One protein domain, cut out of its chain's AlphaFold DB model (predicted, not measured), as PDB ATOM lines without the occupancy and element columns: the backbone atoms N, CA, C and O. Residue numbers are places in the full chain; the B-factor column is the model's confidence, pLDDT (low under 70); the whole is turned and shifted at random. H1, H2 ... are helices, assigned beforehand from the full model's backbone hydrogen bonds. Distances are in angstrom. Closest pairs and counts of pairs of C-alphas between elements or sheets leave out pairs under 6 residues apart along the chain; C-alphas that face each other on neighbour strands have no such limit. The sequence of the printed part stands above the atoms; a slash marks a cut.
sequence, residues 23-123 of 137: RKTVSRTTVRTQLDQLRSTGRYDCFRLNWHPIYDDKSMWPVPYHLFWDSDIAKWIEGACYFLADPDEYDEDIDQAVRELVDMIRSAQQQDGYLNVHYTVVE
ATOM      1  N   ARG A  23      -1.879  -1.236  44.754       94.00
ATOM      2  CA  ARG A  23      -3.058  -1.603  45.552       94.00
ATOM      3  C   ARG A  23      -3.091  -0.842  46.880       94.00
ATOM      4  O   ARG A  23      -4.102  -0.226  47.180       94.00
ATOM      5  N   LYS A  24      -1.962  -0.808  47.595       93.12
ATOM      6  CA  LYS A  24      -1.804  -0.081  48.865       93.12
ATOM      7  C   LYS A  24      -1.986   1.435  48.716       93.12
ATOM      8  O   LYS A  24      -2.542   2.079  49.596       93.12
ATOM      9  N   THR A  25      -1.513   2.028  47.617       96.81
ATOM     10  CA  THR A  25      -1.772   3.447  47.318       96.81
ATOM     11  C   THR A  25      -3.252   3.693  47.034       96.81
ATOM     12  O   THR A  25      -3.805   4.688  47.499       96.81
ATOM     13  N   VAL A  26      -3.901   2.794  46.292       97.00
ATOM     14  CA  VAL A  26      -5.317   2.950  45.960       97.00
ATOM     15  C   VAL A  26      -6.183   2.860  47.215       97.00
ATOM     16  O   VAL A  26      -6.976   3.774  47.437       97.00
ATOM     17  N   SER A  27      -5.976   1.843  48.060       94.44
ATOM     18  CA  SER A  27      -6.742   1.661  49.301       94.44
ATOM     19  C   SER A  27      -6.566   2.835  50.266       94.44
ATOM     20  O   SER A  27      -7.543   3.402  50.740       94.44
ATOM     21  N   ARG A  28      -5.321   3.265  50.506       93.56
ATOM     22  CA  ARG A  28      -5.010   4.258  51.551       93.56
ATOM     23  C   ARG A  28      -5.168   5.708  51.124       93.56
ATOM     24  O   ARG A  28      -5.205   6.593  51.976       93.56
ATOM     25  N   THR A  29      -5.160   5.982  49.824       97.44
ATOM     26  CA  THR A  29      -5.127   7.356  49.312       97.44
ATOM     27  C   THR A  29      -6.185   7.577  48.252       97.44
ATOM     28  O   THR A  29      -7.037   8.440  48.431       97.44
ATOM     29  N   THR A  30      -6.176   6.802  47.166       98.31
ATOM     30  CA  THR A  30      -7.043   7.089  46.014       98.31
ATOM     31  C   THR A  30      -8.526   7.036  46.365       98.31
ATOM     32  O   THR A  30      -9.239   7.962  45.992       98.31
ATOM     33  N   VAL A  31      -8.984   6.025  47.114       98.19
ATOM     34  CA  VAL A  31     -10.407   5.902  47.492       98.19
ATOM     35  C   VAL A  31     -10.871   7.110  48.312       98.19
ATOM     36  O   VAL A  31     -11.922   7.680  48.019       98.19
ATOM     37  N   ARG A  32     -10.059   7.565  49.276       98.12
ATOM     38  CA  ARG A  32     -10.347   8.750  50.104       98.12
ATOM     39  C   ARG A  32     -10.342  10.041  49.285       98.12
ATOM     40  O   ARG A  32     -11.297  10.803  49.335       98.12
ATOM     41  N   THR A  33      -9.320  10.252  48.458       98.50
ATOM     42  CA  THR A  33      -9.248  11.435  47.583       98.50
ATOM     43  C   THR A  33     -10.417  11.486  46.599       98.50
ATOM     44  O   THR A  33     -10.956  12.557  46.331       98.50
ATOM     45  N   GLN A  34     -10.840  10.338  46.067       98.56
ATOM     46  CA  GLN A  34     -12.030  10.266  45.224       98.56
ATOM     47  C   GLN A  34     -13.292  10.619  46.012       98.56
ATOM     48  O   GLN A  34     -14.092  11.400  45.511       98.56
ATOM     49  N   LEU A  35     -13.453  10.127  47.245       98.69
ATOM     50  CA  LEU A  35     -14.579  10.495  48.107       98.69
ATOM     51  C   LEU A  35     -14.643  12.011  48.346       98.69
ATOM     52  O   LEU A  35     -15.706  12.618  48.202       98.69
ATOM     53  N   ASP A  36     -13.503  12.641  48.627       98.56
ATOM     54  CA  ASP A  36     -13.410  14.097  48.786       98.56
ATOM     55  C   ASP A  36     -13.786  14.837  47.491       98.56
ATOM     56  O   ASP A  36     -14.482  15.857  47.518       98.56
ATOM     57  N   GLN A  37     -13.386  14.308  46.331       98.31
ATOM     58  CA  GLN A  37     -13.770  14.854  45.028       98.31
ATOM     59  C   GLN A  37     -15.277  14.715  44.769       98.31
ATOM     60  O   GLN A  37     -15.909  15.643  44.257       98.31
ATOM     61  N   LEU A  38     -15.876  13.577  45.129       98.31
ATOM     62  CA  LEU A  38     -17.316  13.355  45.001       98.31
ATOM     63  C   LEU A  38     -18.096  14.347  45.871       98.31
ATOM     64  O   LEU A  38     -19.073  14.931  45.403       98.31
ATOM     65  N   ARG A  39     -17.636  14.590  47.105       98.12
ATOM     66  CA  ARG A  39     -18.246  15.549  48.039       98.12
ATOM     67  C   ARG A  39     -18.100  16.988  47.553       98.12
ATOM     68  O   ARG A  39     -19.092  17.692  47.410       98.12
ATOM     69  N   SER A  40     -16.879  17.410  47.237       97.75
ATOM     70  CA  SER A  40     -16.588  18.791  46.820       97.75
ATOM     71  C   SER A  40     -17.254  19.196  45.503       97.75
ATOM     72  O   SER A  40     -17.490  20.380  45.282       97.75
ATOM     73  N   THR A  41     -17.575  18.235  44.632       96.38
ATOM     74  CA  THR A  41     -18.227  18.517  43.342       96.38
ATOM     75  C   THR A  41     -19.743  18.389  43.366       96.38
ATOM     76  O   THR A  41     -20.370  18.643  42.343       96.38
ATOM     77  N   GLY A  42     -20.334  17.982  44.492       96.25
ATOM     78  CA  GLY A  42     -21.774  17.751  44.624       96.25
ATOM     79  C   GLY A  42     -22.257  16.389  44.107       96.25
ATOM     80  O   GLY A  42     -23.406  16.025  44.347       96.25
ATOM     81  N   ARG A  43     -21.388  15.589  43.468       97.19
ATOM     82  CA  ARG A  43     -21.708  14.221  43.009       97.19
ATOM     83  C   ARG A  43     -22.188  13.322  44.141       97.19
ATOM     84  O   ARG A  43     -23.098  12.531  43.929       97.19
ATOM     85  N   TYR A  44     -21.592  13.449  45.329       98.44
ATOM     86  CA  TYR A  44     -21.926  12.620  46.493       98.44
ATOM     87  C   TYR A  44     -23.426  12.657  46.824       98.44
ATOM     88  O   TYR A  44     -24.003  11.647  47.210       98.44
ATOM     89  N   ASP A  45     -24.066  13.801  46.583       98.19
ATOM     90  CA  ASP A  45     -25.464  14.040  46.927       98.19
ATOM     91  C   ASP A  45     -26.416  13.928  45.724       98.19
ATOM     92  O   ASP A  45     -27.602  14.229  45.858       98.19
ATOM     93  N   CYS A  46     -25.942  13.498  44.546       98.00
ATOM     94  CA  CYS A  46     -26.742  13.504  43.312       98.00
ATOM     95  C   CYS A  46     -28.019  12.647  43.412       98.00
ATOM     96  O   CYS A  46     -29.078  13.042  42.924       98.00
ATOM     97  N   PHE A  47     -27.961  11.532  44.144       98.69
ATOM     98  CA  PHE A  47     -29.112  10.666  44.407       98.69
ATOM     99  C   PHE A  47     -30.106  11.242  45.430       98.69
ATOM    100  O   PHE A  47     -31.145  10.644  45.677       98.69
ATOM    101  N   ARG A  48     -29.873  12.438  45.988       98.44
ATOM    102  CA  ARG A  48     -30.940  13.185  46.683       98.44
ATOM    103  C   ARG A  48     -31.945  13.815  45.718       98.44
ATOM    104  O   ARG A  48     -32.944  14.356  46.176       98.44
ATOM    105  N   LEU A  49     -31.677  13.753  44.409       98.00
ATOM    106  CA  LEU A  49     -32.557  14.211  43.331       98.00
ATOM    107  C   LEU A  49     -32.961  15.694  43.427       98.00
ATOM    108  O   LEU A  49     -33.986  16.111  42.892       98.00
ATOM    109  N   ASN A  50     -32.136  16.504  44.090       97.56
ATOM    110  CA  ASN A  50     -32.288  17.952  44.121       97.56
ATOM    111  C   ASN A  50     -31.592  18.583  42.912       97.56
ATOM    112  O   ASN A  50     -30.613  18.044  42.395       97.56
ATOM    113  N   TRP A  51     -32.051  19.764  42.499       97.69
ATOM    114  CA  TRP A  51     -31.327  20.554  41.505       97.69
ATOM    115  C   TRP A  51     -29.941  20.946  42.034       97.69
ATOM    116  O   TRP A  51     -29.819  21.415  43.167       97.69
ATOM    117  N   HIS A  52     -28.907  20.807  41.204       97.38
ATOM    118  CA  HIS A  52     -27.558  21.291  41.479       97.38
ATOM    119  C   HIS A  52     -27.169  22.332  40.414       97.38
ATOM    120  O   HIS A  52     -27.390  22.069  39.233       97.38
ATOM    121  N   PRO A  53     -26.538  23.474  40.762       96.44
ATOM    122  CA  PRO A  53     -26.229  24.545  39.801       96.44
ATOM    123  C   PRO A  53     -25.399  24.121  38.581       96.44
ATOM    124  O   PRO A  53     -25.437  24.764  37.541       96.44
ATOM    125  N   ILE A  54     -24.648  23.022  38.685       95.06
ATOM    126  CA  ILE A  54     -23.893  22.467  37.553       95.06
ATOM    127  C   ILE A  54     -24.799  21.980  36.410       95.06
ATOM    128  O   ILE A  54     -24.328  21.851  35.290       95.06
ATOM    129  N   TYR A  55     -26.072  21.669  36.679       95.56
ATOM    130  CA  TYR A  55     -27.015  21.191  35.663       95.56
ATOM    131  C   TYR A  55     -27.375  22.295  34.656       95.56
ATOM    132  O   TYR A  55     -27.802  22.009  33.539       95.56
ATOM    133  N   ASP A  56     -27.142  23.557  35.026       95.00
ATOM    134  CA  ASP A  56     -27.240  24.707  34.130       95.00
ATOM    135  C   ASP A  56     -25.994  24.866  33.234       95.00
ATOM    136  O   ASP A  56     -26.046  25.555  32.210       95.00
ATOM    137  N   ASP A  57     -24.872  24.221  33.579       92.69
ATOM    138  CA  ASP A  57     -23.615  24.327  32.839       92.69
ATOM    139  C   ASP A  57     -23.604  23.419  31.601       92.69
ATOM    140  O   ASP A  57     -23.381  22.208  31.660       92.69
ATOM    141  N   LYS A  58     -23.786  24.052  30.439       87.56
ATOM    142  CA  LYS A  58     -23.722  23.423  29.110       87.56
ATOM    143  C   LYS A  58     -22.443  23.780  28.349       87.56
ATOM    144  O   LYS A  58     -22.398  23.645  27.128       87.56
ATOM    145  N   SER A  59     -21.418  24.278  29.043       91.06
ATOM    146  CA  SER A  59     -20.166  24.725  28.420       91.06
ATOM    147  C   SER A  59     -19.342  23.576  27.837       91.06
ATOM    148  O   SER A  59     -18.591  23.783  26.883       91.06
ATOM    149  N   MET A  60     -19.493  22.362  28.375       87.75
ATOM    150  CA  MET A  60     -18.799  21.182  27.874       87.75
ATOM    151  C   MET A  60     -19.594  20.507  26.752       87.75
ATOM    152  O   MET A  60     -20.681  19.972  26.961       87.75
ATOM    153  N   TRP A  61     -19.006  20.503  25.555       80.56
ATOM    154  CA  TRP A  61     -19.511  19.792  24.385       80.56
ATOM    155  C   TRP A  61     -18.638  18.558  24.090       80.56
ATOM    156  O   TRP A  61     -17.413  18.664  24.187       80.56
ATOM    157  N   PRO A  62     -19.206  17.401  23.693       83.44
ATOM    158  CA  PRO A  62     -20.635  17.123  23.500       83.44
ATOM    159  C   PRO A  62     -21.361  16.649  24.770       83.44
ATOM    160  O   PRO A  62     -22.575  16.469  24.736       83.44
ATOM    161  N   VAL A  63     -20.636  16.433  25.871       87.94
ATOM    162  CA  VAL A  63     -21.153  15.835  27.107       87.94
ATOM    163  C   VAL A  63     -20.996  16.830  28.260       87.94
ATOM    164  O   VAL A  63     -19.859  17.111  28.639       87.94
ATOM    165  N   PRO A  64     -22.089  17.341  28.851       90.19
ATOM    166  CA  PRO A  64     -22.019  18.152  30.063       90.19
ATOM    167  C   PRO A  64     -21.344  17.397  31.214       90.19
ATOM    168  O   PRO A  64     -21.526  16.187  31.362       90.19
ATOM    169  N   TYR A  65     -20.633  18.112  32.091       90.81
ATOM    170  CA  TYR A  65     -19.886  17.515  33.212       90.81
ATOM    171  C   TYR A  65     -20.720  16.619  34.133       90.81
ATOM    172  O   TYR A  65     -20.160  15.776  34.838       90.81
ATOM    173  N   HIS A  66     -22.032  16.839  34.167       91.56
ATOM    174  CA  HIS A  66     -22.965  16.178  35.066       91.56
ATOM    175  C   HIS A  66     -23.681  14.961  34.488       91.56
ATOM    176  O   HIS A  66     -24.358  14.262  35.236       91.56
ATOM    177  N   LEU A  67     -23.540  14.700  33.184       93.50
ATOM    178  CA  LEU A  67     -24.424  13.773  32.479       93.50
ATOM    179  C   LEU A  67     -24.388  12.345  33.047       93.50
ATOM    180  O   LEU A  67     -25.405  11.660  33.045       93.50
ATOM    181  N   PHE A  68     -23.234  11.909  33.565       92.88
ATOM    182  CA  PHE A  68     -22.996  10.524  33.996       92.88
ATOM    183  C   PHE A  68     -22.525  10.399  35.453       92.88
ATOM    184  O   PHE A  68     -21.810   9.448  35.793       92.88
ATOM    185  N   TRP A  69     -22.891  11.362  36.306       96.19
ATOM    186  CA  TRP A  69     -22.489  11.401  37.720       96.19
ATOM    187  C   TRP A  69     -22.820  10.120  38.492       96.19
ATOM    188  O   TRP A  69     -22.016   9.674  39.307       96.19
ATOM    189  N   ASP A  70     -23.938   9.479  38.170       96.75
ATOM    190  CA  ASP A  70     -24.396   8.216  38.755       96.75
ATOM    191  C   ASP A  70     -23.313   7.136  38.664       96.75
ATOM    192  O   ASP A  70     -23.057   6.398  39.618       96.75
ATOM    193  N   SER A  71     -22.627   7.079  37.518       97.12
ATOM    194  CA  SER A  71     -21.594   6.080  37.263       97.12
ATOM    195  C   SER A  71     -20.314   6.346  38.054       97.12
ATOM    196  O   SER A  71     -19.621   5.393  38.403       97.12
ATOM    197  N   ASP A  72     -20.001   7.609  38.364       97.75
ATOM    198  CA  ASP A  72     -18.851   7.953  39.207       97.75
ATOM    199  C   ASP A  72     -19.070   7.415  40.629       97.75
ATOM    200  O   ASP A  72     -18.164   6.814  41.209       97.75
ATOM    201  N   ILE A  73     -20.295   7.551  41.152       98.50
ATOM    202  CA  ILE A  73     -20.696   6.980  42.443       98.50
ATOM    203  C   ILE A  73     -20.659   5.451  42.401       98.50
ATOM    204  O   ILE A  73     -20.032   4.835  43.261       98.50
ATOM    205  N   ALA A  74     -21.271   4.831  41.387       98.25
ATOM    206  CA  ALA A  74     -21.323   3.374  41.273       98.25
ATOM    207  C   ALA A  74     -19.919   2.741  41.199       98.25
ATOM    208  O   ALA A  74     -19.628   1.794  41.931       98.25
ATOM    209  N   LYS A  75     -19.022   3.301  40.376       98.56
ATOM    210  CA  LYS A  75     -17.630   2.829  40.242       98.56
ATOM    211  C   LYS A  75     -16.825   3.041  41.519       98.56
ATOM    212  O   LYS A  75     -15.988   2.208  41.861       98.56
ATOM    213  N   TRP A  76     -17.053   4.154  42.219       98.75
ATOM    214  CA  TRP A  76     -16.382   4.408  43.489       98.75
ATOM    215  C   TRP A  76     -16.818   3.405  44.561       98.75
ATOM    216  O   TRP A  76     -15.952   2.826  45.213       98.75
ATOM    217  N   ILE A  77     -18.126   3.131  44.685       98.75
ATOM    218  CA  ILE A  77     -18.653   2.096  45.592       98.75
ATOM    219  C   ILE A  77     -18.038   0.735  45.255       98.75
ATOM    220  O   ILE A  77     -17.559   0.047  46.154       98.75
ATOM    221  N   GLU A  78     -18.005   0.352  43.974       98.50
ATOM    222  CA  GLU A  78     -17.393  -0.909  43.540       98.50
ATOM    223  C   GLU A  78     -15.925  -1.004  43.992       98.50
ATOM    224  O   GLU A  78     -15.527  -1.973  44.641       98.50
ATOM    225  N   GLY A  79     -15.129   0.028  43.694       97.31
ATOM    226  CA  GLY A  79     -13.723   0.102  44.084       97.31
ATOM    227  C   GLY A  79     -13.520   0.033  45.598       97.31
ATOM    228  O   GLY A  79     -12.672  -0.727  46.065       97.31
ATOM    229  N   ALA A  80     -14.312   0.789  46.362       98.19
ATOM    230  CA  ALA A  80     -14.274   0.806  47.819       98.19
ATOM    231  C   ALA A  80     -14.589  -0.577  48.412       98.19
ATOM    232  O   ALA A  80     -13.842  -1.070  49.257       98.19
ATOM    233  N   CYS A  81     -15.633  -1.247  47.918       97.75
ATOM    234  CA  CYS A  81     -16.056  -2.563  48.398       97.75
ATOM    235  C   CYS A  81     -14.984  -3.649  48.230       97.75
ATOM    236  O   CYS A  81     -14.878  -4.526  49.089       97.75
ATOM    237  N   TYR A  82     -14.151  -3.595  47.180       95.75
ATOM    238  CA  TYR A  82     -13.026  -4.531  47.053       95.75
ATOM    239  C   TYR A  82     -12.024  -4.406  48.210       95.75
ATOM    240  O   TYR A  82     -11.451  -5.415  48.617       95.75
ATOM    241  N   PHE A  83     -11.810  -3.201  48.743       95.25
ATOM    242  CA  PHE A  83     -10.912  -2.980  49.881       95.25
ATOM    243  C   PHE A  83     -11.591  -3.248  51.221       95.25
ATOM    244  O   PHE A  83     -10.978  -3.868  52.078       95.25
ATOM    245  N   LEU A  84     -12.865  -2.881  51.381       96.31
ATOM    246  CA  LEU A  84     -13.629  -3.173  52.602       96.31
ATOM    247  C   LEU A  84     -13.788  -4.679  52.867       96.31
ATOM    248  O   LEU A  84     -13.930  -5.093  54.014       96.31
ATOM    249  N   ALA A  85     -13.754  -5.506  51.818       93.81
ATOM    250  CA  ALA A  85     -13.771  -6.961  51.944       93.81
ATOM    251  C   ALA A  85     -12.457  -7.555  52.497       93.81
ATOM    252  O   ALA A  85     -12.428  -8.737  52.844       93.81
ATOM    253  N   ASP A  86     -11.376  -6.773  52.549       90.38
ATOM    254  CA  ASP A  86     -10.063  -7.164  53.058       90.38
ATOM    255  C   ASP A  86      -9.887  -6.627  54.495       90.38
ATOM    256  O   ASP A  86      -9.787  -5.412  54.675       90.38
ATOM    257  N   PRO A  87      -9.847  -7.487  55.535       89.19
ATOM    258  CA  PRO A  87      -9.762  -7.037  56.927       89.19
ATOM    259  C   PRO A  87      -8.554  -6.143  57.237       89.19
ATOM    260  O   PRO A  87      -8.636  -5.311  58.138       89.19
ATOM    261  N   ASP A  88      -7.452  -6.293  56.494       88.94
ATOM    262  CA  ASP A  88      -6.234  -5.496  56.685       88.94
ATOM    263  C   ASP A  88      -6.344  -4.081  56.080       88.94
ATOM    264  O   ASP A  88      -5.548  -3.197  56.408       88.94
ATOM    265  N   GLU A  89      -7.313  -3.857  55.188       92.00
ATOM    266  CA  GLU A  89      -7.544  -2.587  54.485       92.00
ATOM    267  C   GLU A  89      -8.925  -1.981  54.809       92.00
ATOM    268  O   GLU A  89      -9.324  -0.997  54.183       92.00
ATOM    269  N   TYR A  90      -9.645  -2.542  55.787       95.44
ATOM    270  CA  TYR A  90     -10.940  -2.029  56.229       95.44
ATOM    271  C   TYR A  90     -10.823  -0.594  56.760       95.44
ATOM    272  O   TYR A  90      -9.936  -0.269  57.553       95.44
ATOM    273  N   ASP A  91     -11.764   0.254  56.349       97.25
ATOM    274  CA  ASP A  91     -11.822   1.667  56.704       97.25
ATOM    275  C   ASP A  91     -13.270   2.046  57.049       97.25
ATOM    276  O   ASP A  91     -14.151   2.022  56.188       97.25
ATOM    277  N   GLU A  92     -13.519   2.363  58.321       97.81
ATOM    278  CA  GLU A  92     -14.861   2.630  58.857       97.81
ATOM    279  C   GLU A  92     -15.530   3.842  58.190       97.81
ATOM    280  O   GLU A  92     -16.718   3.789  57.875       97.81
ATOM    281  N   ASP A  93     -14.764   4.895  57.891       97.94
ATOM    282  CA  ASP A  93     -15.292   6.097  57.238       97.94
ATOM    283  C   ASP A  93     -15.747   5.797  55.801       97.94
ATOM    284  O   ASP A  93     -16.737   6.349  55.311       97.94
ATOM    285  N   ILE A  94     -15.029   4.899  55.117       98.50
ATOM    286  CA  ILE A  94     -15.374   4.455  53.765       98.50
ATOM    287  C   ILE A  94     -16.597   3.536  53.794       98.50
ATOM    288  O   ILE A  94     -17.484   3.715  52.961       98.50
ATOM    289  N   ASP A  95     -16.688   2.599  54.746       98.62
ATOM    290  CA  ASP A  95     -17.877   1.742  54.907       98.62
ATOM    291  C   ASP A  95     -19.131   2.585  55.167       98.62
ATOM    292  O   ASP A  95     -20.157   2.405  54.508       98.62
ATOM    293  N   GLN A  96     -19.033   3.574  56.057       98.75
ATOM    294  CA  GLN A  96     -20.136   4.482  56.350       98.75
ATOM    295  C   GLN A  96     -20.559   5.290  55.113       98.75
ATOM    296  O   GLN A  96     -21.751   5.363  54.806       98.75
ATOM    297  N   ALA A  97     -19.606   5.832  54.349       98.81
ATOM    298  CA  ALA A  97     -19.907   6.543  53.107       98.81
ATOM    299  C   ALA A  97     -20.568   5.634  52.052       98.81
ATOM    300  O   ALA A  97     -21.514   6.048  51.382       98.81
ATOM    301  N   VAL A  98     -20.119   4.380  51.922       98.88
ATOM    302  CA  VAL A  98     -20.756   3.390  51.039       98.88
ATOM    303  C   VAL A  98     -22.202   3.133  51.467       98.88
ATOM    304  O   VAL A  98     -23.091   3.160  50.617       98.88
ATOM    305  N   ARG A  99     -22.465   2.925  52.762       98.88
ATOM    306  CA  ARG A  99     -23.827   2.710  53.287       98.88
ATOM    307  C   ARG A  99     -24.742   3.893  52.990       98.88
ATOM    308  O   ARG A  99     -25.837   3.693  52.470       98.88
ATOM    309  N   GLU A 100     -24.270   5.109  53.249       98.81
ATOM    310  CA  GLU A 100     -25.015   6.337  52.956       98.81
ATOM    311  C   GLU A 100     -25.356   6.465  51.471       98.81
ATOM    312  O   GLU A 100     -26.505   6.736  51.119       98.81
ATOM    313  N   LEU A 101     -24.381   6.242  50.585       98.81
ATOM    314  CA  LEU A 101     -24.606   6.288  49.140       98.81
ATOM    315  C   LEU A 101     -25.597   5.207  48.688       98.81
ATOM    316  O   LEU A 101     -26.477   5.497  47.880       98.81
ATOM    317  N   VAL A 102     -25.503   3.983  49.222       98.81
ATOM    318  CA  VAL A 102     -26.445   2.892  48.921       98.81
ATOM    319  C   VAL A 102     -27.868   3.250  49.355       98.81
ATOM    320  O   VAL A 102     -28.814   2.999  48.606       98.81
ATOM    321  N   ASP A 103     -28.043   3.861  50.525       98.81
ATOM    322  CA  ASP A 103     -29.361   4.285  51.001       98.81
ATOM    323  C   ASP A 103     -29.930   5.446  50.171       98.81
ATOM    324  O   ASP A 103     -31.129   5.460  49.869       98.81
ATOM    325  N   MET A 104     -29.082   6.375  49.710       98.75
ATOM    326  CA  MET A 104     -29.492   7.416  48.759       98.75
ATOM    327  C   MET A 104     -29.897   6.821  47.403       98.75
ATOM    328  O   MET A 104     -30.955   7.171  46.887       98.75
ATOM    329  N   ILE A 105     -29.129   5.870  46.861       98.75
ATOM    330  CA  ILE A 105     -29.450   5.151  45.616       98.75
ATOM    331  C   ILE A 105     -30.806   4.442  45.723       98.75
ATOM    332  O   ILE A 105     -31.649   4.577  44.837       98.75
ATOM    333  N   ARG A 106     -31.046   3.717  46.824       98.62
ATOM    334  CA  ARG A 106     -32.328   3.040  47.085       98.62
ATOM    335  C   ARG A 106     -33.494   4.016  47.146       98.62
ATOM    336  O   ARG A 106     -34.560   3.716  46.625       98.62
ATOM    337  N   SER A 107     -33.285   5.167  47.780       98.56
ATOM    338  CA  SER A 107     -34.309   6.208  47.903       98.56
ATOM    339  C   SER A 107     -34.591   6.911  46.571       98.56
ATOM    340  O   SER A 107     -35.715   7.349  46.338       98.56
ATOM    341  N   ALA A 108     -33.586   7.014  45.695       98.50
ATOM    342  CA  ALA A 108     -33.705   7.610  44.368       98.50
ATOM    343  C   ALA A 108     -34.358   6.686  43.332       98.50
ATOM    344  O   ALA A 108     -34.904   7.165  42.335       98.50
ATOM    345  N   GLN A 109     -34.269   5.368  43.538       98.69
ATOM    346  CA  GLN A 109     -34.842   4.386  42.628       98.69
ATOM    347  C   GLN A 109     -36.365   4.519  42.588       98.69
ATOM    348  O   GLN A 109     -37.045   4.568  43.612       98.69
ATOM    349  N   GLN A 110     -36.913   4.563  41.379       98.19
ATOM    350  CA  GLN A 110     -38.347   4.710  41.181       98.19
ATOM    351  C   GLN A 110     -39.092   3.391  41.373       98.19
ATOM    352  O   GLN A 110     -38.500   2.315  41.394       98.19
ATOM    353  N   GLN A 111     -40.421   3.463  41.489       97.94
ATOM    354  CA  GLN A 111     -41.266   2.295  41.761       97.94
ATOM    355  C   GLN A 111     -41.154   1.197  40.688       97.94
ATOM    356  O   GLN A 111     -41.308   0.018  40.998       97.94
ATOM    357  N   ASP A 112     -40.884   1.575  39.437       98.06
ATOM    358  CA  ASP A 112     -40.659   0.660  38.312       98.06
ATOM    359  C   ASP A 112     -39.212   0.136  38.230       98.06
ATOM    360  O   ASP A 112     -38.876  -0.617  37.318       98.06
ATOM    361  N   GLY A 113     -38.355   0.521  39.179       98.12
ATOM    362  CA  GLY A 113     -36.940   0.170  39.232       98.12
ATOM    363  C   GLY A 113     -36.023   1.122  38.461       98.12
ATOM    364  O   GLY A 113     -34.805   0.956  38.546       98.12
ATOM    365  N   TYR A 114     -36.562   2.116  37.745       98.31
ATOM    366  CA  TYR A 114     -35.756   3.067  36.983       98.31
ATOM    367  C   TYR A 114     -34.862   3.915  37.895       98.31
ATOM    368  O   TYR A 114     -35.318   4.445  38.912       98.31
ATOM    369  N   LEU A 115     -33.601   4.088  37.497       98.19
ATOM    370  CA  LEU A 115     -32.632   4.926  38.193       98.19
ATOM    371  C   LEU A 115     -31.684   5.582  37.183       98.19
ATOM    372  O   LEU A 115     -30.862   4.912  36.570       98.19
ATOM    373  N   ASN A 116     -31.812   6.896  37.026       97.88
ATOM    374  CA  ASN A 116     -30.891   7.748  36.275       97.88
ATOM    375  C   ASN A 116     -31.116   9.196  36.737       97.88
ATOM    376  O   ASN A 116     -32.234   9.708  36.599       97.88
ATOM    377  N   VAL A 117     -30.117   9.859  37.321       97.56
ATOM    378  CA  VAL A 117     -30.273  11.205  37.901       97.56
ATOM    379  C   VAL A 117     -30.569  12.228  36.813       97.56
ATOM    380  O   VAL A 117     -31.470  13.047  36.991       97.56
ATOM    381  N   HIS A 118     -29.890  12.165  35.662       96.56
ATOM    382  CA  HIS A 118     -30.083  13.131  34.574       96.56
ATOM    383  C   HIS A 118     -31.531  13.144  34.074       96.56
ATOM    384  O   HIS A 118     -32.177  14.189  34.067       96.56
ATOM    385  N   TYR A 119     -32.096  11.987  33.738       97.38
ATOM    386  CA  TYR A 119     -33.483  11.891  33.274       97.38
ATOM    387  C   TYR A 119     -34.537  11.931  34.380       97.38
ATOM    388  O   TYR A 119     -35.733  12.001  34.086       97.38
ATOM    389  N   THR A 120     -34.124  11.910  35.646       97.69
ATOM    390  CA  THR A 120     -35.033  12.145  36.773       97.69
ATOM    391  C   THR A 120     -35.114  13.631  37.128       97.69
ATOM    392  O   THR A 120     -36.208  14.119  37.396       97.69
ATOM    393  N   VAL A 121     -33.992  14.356  37.089       97.38
ATOM    394  CA  VAL A 121     -33.889  15.741  37.586       97.38
ATOM    395  C   VAL A 121     -33.759  16.770  36.463       97.38
ATOM    396  O   VAL A 121     -34.438  17.792  36.493       97.38
ATOM    397  N   VAL A 122     -32.895  16.523  35.477       95.88
ATOM    398  CA  VAL A 122     -32.507  17.518  34.461       95.88
ATOM    399  C   VAL A 122     -33.435  17.475  33.248       95.88
ATOM    400  O   VAL A 122     -33.888  18.514  32.771       95.88
ATOM    401  N   GLU A 123     -33.754  16.279  32.754       95.75
ATOM    402  CA  GLU A 123     -34.594  16.079  31.567       95.75
ATOM    403  C   GLU A 123     -35.729  15.065  31.822       95.75
ATOM    404  O   GLU A 123     -35.777  13.996  31.200       95.75
TER     405      GLU A 123
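What this domain is: This is residues 23 to 123 of the 137 residues of an uncharacterized protein of Fusarium oxysporum f. sp. cubense (UniProt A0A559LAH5). Three long helices, H1, H4 and H5, make the body, their centres in a triangle; H4 touches both H1 and H5 and runs opposite ways to both, and short H2 packs on residues 69 to 73 of H4 and 101 to 108 of H5, at one end of the body. Beyond H2, short H3 and H6 and the long link of residues 57 to 68 make a looser end. The printed part has 101 residues with six named helices, H1 to H6 in order, and no named strand: all helix. It is compact, with a radius of gyration of the C-alphas of 14.6 A, and only just flat, spanning 44 by 33 by 18 A.

How they stand to each other: Start at H1, residues 23 to 40, with a kink of 37 degrees near residue 30; it touches H4, residues 69 to 84, closest at C-alphas 27 and 83, 6.3 A. H4 and H5, residues 92 to 108, form a helical hairpin; C-alphas 77 and 98 are closest, 6.0 A, at a tilt of 38 degrees, only just steep. H2, residues 43 to 48, touches residues 101 to 108 of H5, closest at C-alphas 47 and 104, 5.4 A. H6, residues 117 to 122, is close to H2 but not clearly touching, 6.6 A at C-alphas 117 and 47. H3, residues 53 to 56, is apart from H1. Each O i to N i+4 pair is within hydrogen-bond range in H5 and H6, 12 of 14 in H1, 11 of 12 in H4 and 0 of 2 in H2, where 2 of 3 O i to N i+3 pairs are; H3 is too short.

Where its parts are: Find C-alpha 23 at (-3.058, -1.603, 45.552); H1 runs 24.5 A from there. H4 spans 22.6 A, and H5 24.3 A to C-alpha 108 at (-33.705, 7.610, 44.368).

The domain as a whole: The printed part has no cut, and no printed residue is under 70 in pLDDT. C-alphas 59 and 87 are farthest apart, 43.9 A.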